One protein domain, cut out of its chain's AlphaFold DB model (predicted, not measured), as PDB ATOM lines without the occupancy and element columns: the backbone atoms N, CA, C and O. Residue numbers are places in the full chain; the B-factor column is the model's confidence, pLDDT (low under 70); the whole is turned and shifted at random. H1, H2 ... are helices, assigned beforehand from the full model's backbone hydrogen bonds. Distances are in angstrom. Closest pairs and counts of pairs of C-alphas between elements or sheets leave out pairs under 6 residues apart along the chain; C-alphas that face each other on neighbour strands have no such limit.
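Overview. This is residues 28 to 70 of the 70 residues of an uncharacterized protein of Alphaproteobacteria bacterium (UniProt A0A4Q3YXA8). With little regular structure, the printed part is a folded-back chain: helix H1 runs along the long axis, a loop leads to the short helix H2 near the far end, and the tail after H2 folds back toward the starting end. Residues 47 to 52 of the loop stick out. There are 43 residues with two named helices, H1 then H2, and no named strand; the class is all helix, though under half of the residues are in named elements. The whole is only just loose, close to compact, with a radius of gyration of the C-alphas of 11.3 A and spans of 30 by 22 by 12 A.

Along the chain. Find C-alpha 34 at (31.204, 47.602, -11.485); from there H1, residues 34 to 43, runs 14.4 A. H2, residues 53 to 59, ends at C-alpha 59, (37.262, 30.572, 4.876).

Arrangement. Across their short link of nine residues, H1 and H2 are only just apart, their closest C-alphas 8.3 A from each other. In both helices every O i to N i+4 pair is within hydrogen-bond range.

Size, cuts and confidence. Look to His 31 and Ser 60 for the C-alphas farthest apart, 31.8 A. The printed part has no cut; pLDDT is under 70 at residues 68 to 70.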
ATOM      1  N   GLN A  28      34.624  52.990 -11.565       93.31
ATOM      2  CA  GLN A  28      34.074  53.792 -12.655       93.31
ATOM      3  C   GLN A  28      34.981  54.976 -13.015       93.31
ATOM      4  O   GLN A  28      35.079  55.337 -14.186       93.31
ATOM      5  N   SER A  29      35.694  55.543 -12.034       94.06
ATOM      6  CA  SER A  29      36.645  56.640 -12.270       94.06
ATOM      7  C   SER A  29      37.888  56.232 -13.073       94.06
ATOM      8  O   SER A  29      38.615  57.099 -13.547       94.06
ATOM      9  N   ILE A  30      38.100  54.928 -13.281       94.06
ATOM     10  CA  ILE A  30      39.113  54.367 -14.190       94.06
ATOM     11  C   ILE A  30      38.488  53.551 -15.327       94.06
ATOM     12  O   ILE A  30      39.134  52.674 -15.893       94.06
ATOM     13  N   HIS A  31      37.225  53.836 -15.661       95.94
ATOM     14  CA  HIS A  31      36.480  53.188 -16.744       95.94
ATOM     15  C   HIS A  31      36.298  51.671 -16.576       95.94
ATOM     16  O   HIS A  31      36.121  50.956 -17.560       95.94
ATOM     17  N   LEU A  32      36.314  51.169 -15.335       95.19
ATOM     18  CA  LEU A  32      35.973  49.779 -15.048       95.19
ATOM     19  C   LEU A  32      34.487  49.634 -14.737       95.19
ATOM     20  O   LEU A  32      33.927  50.362 -13.913       95.19
ATOM     21  N   ASP A  33      33.881  48.628 -15.366       93.44
ATOM     22  CA  ASP A  33      32.539  48.183 -15.028       93.44
ATOM     23  C   ASP A  33      32.485  47.642 -13.588       93.44
ATOM     24  O   ASP A  33      33.407  46.977 -13.100       93.44
ATOM     25  N   ARG A  34      31.381  47.943 -12.898       88.50
ATOM     26  CA  ARG A  34      31.204  47.602 -11.485       88.50
ATOM     27  C   ARG A  34      31.072  46.098 -11.282       88.50
ATOM     28  O   ARG A  34      31.747  45.547 -10.416       88.50
ATOM     29  N   THR A  35      30.244  45.446 -12.093       89.94
ATOM     30  CA  THR A  35      29.996  44.004 -12.010       89.94
ATOM     31  C   THR A  35      31.263  43.223 -12.333       89.94
ATOM     32  O   THR A  35      31.600  42.270 -11.630       89.94
ATOM     33  N   PHE A  36      32.020  43.673 -13.336       91.94
ATOM     34  CA  PHE A  36      33.341  43.132 -13.630       91.94
ATOM     35  C   PHE A  36      34.293  43.262 -12.432       91.94
ATOM     36  O   PHE A  36      34.946  42.290 -12.051       91.94
ATOM     37  N   TYR A  37      34.360  44.440 -11.807       90.94
ATOM     38  CA  TYR A  37      35.217  44.663 -10.644       90.94
ATOM     39  C   TYR A  37      34.824  43.778  -9.443       90.94
ATOM     40  O   TYR A  37      35.702  43.245  -8.766       90.94
ATOM     41  N   ASP A  38      33.529  43.582  -9.187       88.12
ATOM     42  CA  ASP A  38      33.034  42.714  -8.106       88.12
ATOM     43  C   ASP A  38      33.396  41.240  -8.322       88.12
ATOM     44  O   ASP A  38      33.868  40.558  -7.402       88.12
ATOM     45  N   ALA A  39      33.255  40.759  -9.559       89.81
ATOM     46  CA  ALA A  39      33.726  39.433  -9.938       89.81
ATOM     47  C   ALA A  39      35.249  39.316  -9.753       89.81
ATOM     48  O   ALA A  39      35.734  38.347  -9.164       89.81
ATOM     49  N   ALA A  40      36.009  40.332 -10.175       90.88
ATOM     50  CA  ALA A  40      37.458  40.349 -10.020       90.88
ATOM     51  C   ALA A  40      37.889  40.286  -8.544       90.88
ATOM     52  O   ALA A  40      38.794  39.522  -8.216       90.88
ATOM     53  N   LEU A  41      37.229  41.017  -7.635       87.88
ATOM     54  CA  LEU A  41      37.505  40.935  -6.193       87.88
ATOM     55  C   LEU A  41      37.260  39.532  -5.626       87.88
ATOM     56  O   LEU A  41      38.064  39.043  -4.831       87.88
ATOM     57  N   THR A  42      36.183  38.875  -6.058       86.75
ATOM     58  CA  THR A  42      35.828  37.514  -5.621       86.75
ATOM     59  C   THR A  42      36.901  36.492  -6.009       86.75
ATOM     60  O   THR A  42      37.247  35.613  -5.213       86.75
ATOM     61  N   HIS A  43      37.463  36.645  -7.209       90.12
ATOM     62  CA  HIS A  43      38.454  35.733  -7.784       90.12
ATOM     63  C   HIS A  43      39.914  36.163  -7.566       90.12
ATOM     64  O   HIS A  43      40.835  35.418  -7.889       90.12
ATOM     65  N   ALA A  44      40.175  37.330  -6.965       90.75
ATOM     66  CA  ALA A  44      41.533  37.853  -6.765       90.75
ATOM     67  C   ALA A  44      42.438  36.958  -5.892       90.75
ATOM     68  O   ALA A  44      43.662  37.123  -5.893       90.75
ATOM     69  N   ARG A  45      41.850  36.029  -5.132       90.06
ATOM     70  CA  ARG A  45      42.569  35.008  -4.359       90.06
ATOM     71  C   ARG A  45      43.094  33.860  -5.229       90.06
ATOM     72  O   ARG A  45      44.165  33.336  -4.953       90.06
ATOM     73  N   ASP A  46      42.408  33.546  -6.326       91.19
ATOM     74  CA  ASP A  46      42.710  32.389  -7.179       91.19
ATOM     75  C   ASP A  46      44.003  32.593  -8.000       91.19
ATOM     76  O   ASP A  46      44.633  31.639  -8.446       91.19
ATOM     77  N   ILE A  47      44.438  33.846  -8.174       90.06
ATOM     78  CA  ILE A  47      45.604  34.224  -8.992       90.06
ATOM     79  C   ILE A  47      46.949  34.206  -8.239       90.06
ATOM     80  O   ILE A  47      47.979  34.543  -8.827       90.06
ATOM     81  N   ARG A  48      46.989  33.899  -6.933       83.62
ATOM     82  CA  ARG A  48      48.194  34.076  -6.094       83.62
ATOM     83  C   ARG A  48      48.509  32.843  -5.251       83.62
ATOM     84  O   ARG A  48      47.637  32.283  -4.611       83.62
ATOM     85  N   ASN A  49      49.799  32.519  -5.121       88.50
ATOM     86  CA  ASN A  49      50.297  31.532  -4.153       88.50
ATOM     87  C   ASN A  49      50.606  32.185  -2.786       88.50
ATOM     88  O   ASN A  49      51.751  32.184  -2.330       88.50
ATOM     89  N   ARG A  50      49.622  32.867  -2.181       90.88
ATOM     90  CA  ARG A  50      49.753  33.536  -0.869       90.88
ATOM     91  C   ARG A  50      48.425  33.523  -0.120       90.88
ATOM     92  O   ARG A  50      47.392  33.702  -0.746       90.88
ATOM     93  N   TYR A  51      48.486  33.430   1.208       90.31
ATOM     94  CA  TYR A  51      47.322  33.582   2.084       90.31
ATOM     95  C   TYR A  51      47.167  35.042   2.542       90.31
ATOM     96  O   TYR A  51      48.099  35.633   3.091       90.31
ATOM     97  N   THR A  52      45.999  35.632   2.304       89.94
ATOM     98  CA  THR A  52      45.669  37.049   2.522       89.94
ATOM     99  C   THR A  52      44.341  37.215   3.275       89.94
ATOM    100  O   THR A  52      43.654  36.245   3.589       89.94
ATOM    101  N   VAL A  53      43.933  38.461   3.556       89.12
ATOM    102  CA  VAL A  53      42.635  38.749   4.201       89.12
ATOM    103  C   VAL A  53      41.436  38.243   3.385       89.12
ATOM    104  O   VAL A  53      40.410  37.904   3.967       89.12
ATOM    105  N   LEU A  54      41.569  38.136   2.056       90.50
ATOM    106  CA  LEU A  54      40.519  37.584   1.195       90.50
ATOM    107  C   LEU A  54      40.343  36.079   1.421       90.50
ATOM    108  O   LEU A  54      39.216  35.592   1.429       90.50
ATOM    109  N   ASP A  55      41.434  35.355   1.673       92.62
ATOM    110  CA  ASP A  55      41.405  33.923   1.983       92.62
ATOM    111  C   ASP A  55      40.775  33.666   3.353       92.62
ATOM    112  O   ASP A  55      39.928  32.786   3.497       92.62
ATOM    113  N   LEU A  56      41.113  34.497   4.346       91.75
ATOM    114  CA  LEU A  56      40.470  34.468   5.661       91.75
ATOM    115  C   LEU A  56      38.967  34.769   5.564       91.75
ATOM    116  O   LEU A  56      38.143  34.098   6.190       91.75
ATOM    117  N   ALA A  57      38.588  35.771   4.772       91.88
ATOM    118  CA  ALA A  57      37.191  36.114   4.549       91.88
ATOM    119  C   ALA A  57      36.427  34.998   3.826       91.88
ATOM    120  O   ALA A  57      35.284  34.715   4.179       91.88
ATOM    121  N   ALA A  58      37.054  34.339   2.848       91.25
ATOM    122  CA  ALA A  58      36.477  33.187   2.163       91.25
ATOM    123  C   ALA A  58      36.272  32.016   3.133       91.25
ATOM    124  O   ALA A  58      35.167  31.490   3.234       91.25
ATOM    125  N   ALA A  59      37.305  31.666   3.906       93.06
ATOM    126  CA  ALA A  59      37.262  30.572   4.876       93.06
ATOM    127  C   ALA A  59      36.241  30.802   6.004       93.06
ATOM    128  O   ALA A  59      35.691  29.847   6.544       93.06
ATOM    129  N   SER A  60      35.962  32.064   6.343       94.25
ATOM    130  CA  SER A  60      34.949  32.445   7.338       94.25
ATOM    131  C   SER A  60      33.551  32.687   6.753       94.25
ATOM    132  O   SER A  60      32.648  33.066   7.495       94.25
ATOM    133  N   GLY A  61      33.353  32.505   5.441       92.00
ATOM    134  CA  GLY A  61      32.070  32.753   4.771       92.00
ATOM    135  C   GLY A  61      31.669  34.234   4.687       92.00
ATOM    136  O   GLY A  61      30.522  34.545   4.385       92.00
ATOM    137  N   ARG A  62      32.596  35.164   4.949       91.06
ATOM    138  CA  ARG A  62      32.351  36.618   4.992       91.06
ATOM    139  C   ARG A  62      32.760  37.357   3.719       91.06
ATOM    140  O   ARG A  62      32.548  38.562   3.637       91.06
ATOM    141  N   LEU A  63      33.338  36.662   2.738       88.19
ATOM    142  CA  LEU A  63      33.869  37.279   1.519       88.19
ATOM    143  C   LEU A  63      32.813  38.081   0.748       88.19
ATOM    144  O   LEU A  63      33.078  39.222   0.387       88.19
ATOM    145  N   ALA A  64      31.613  37.524   0.556       84.62
ATOM    146  CA  ALA A  64      30.539  38.199  -0.177       84.62
ATOM    147  C   ALA A  64      30.154  39.549   0.455       84.62
ATOM    148  O   ALA A  64      29.920  40.513  -0.259       84.62
ATOM    149  N   GLY A  65      30.167  39.645   1.790       82.69
ATOM    150  CA  GLY A  65      29.855  40.885   2.509       82.69
ATOM    151  C   GLY A  65      30.992  41.913   2.553       82.69
ATOM    152  O   GLY A  65      30.783  43.012   3.058       82.69
ATOM    153  N   LEU A  66      32.194  41.570   2.076       79.62
ATOM    154  CA  LEU A  66      33.323  42.501   1.956       79.62
ATOM    155  C   LEU A  66      33.431  43.132   0.569       79.62
ATOM    156  O   LEU A  66      34.122  44.140   0.430       79.62
ATOM    157  N   VAL A  67      32.782  42.549  -0.442       74.50
ATOM    158  CA  VAL A  67      32.664  43.160  -1.766       74.50
ATOM    159  C   VAL A  67      31.745  44.378  -1.608       74.50
ATOM    160  O   VAL A  67      30.571  44.202  -1.287       74.50
ATOM    161  N   PRO A  68      32.254  45.617  -1.738       65.88
ATOM    162  CA  PRO A  68      31.452  46.796  -1.439       65.88
ATOM    163  C   PRO A  68      30.309  46.911  -2.448       65.88
ATOM    164  O   PRO A  68      30.562  46.969  -3.649       65.88
ATOM    165  N   HIS A  69      29.069  46.981  -1.969       55.84
ATOM    166  CA  HIS A  69      27.918  47.434  -2.748       55.84
ATOM    167  C   HIS A  69      27.715  48.921  -2.428       55.84
ATOM    168  O   HIS A  69      26.977  49.255  -1.504       55.84
ATOM    169  N   LEU A  70      28.476  49.796  -3.092       48.16
ATOM    170  CA  LEU A  70      28.310  51.254  -3.003       48.16
ATOM    171  C   LEU A  70      27.415  51.749  -4.136       48.16
ATOM    172  O   LEU A  70      27.641  51.291  -5.281       48.16
TER     173      LEU A  70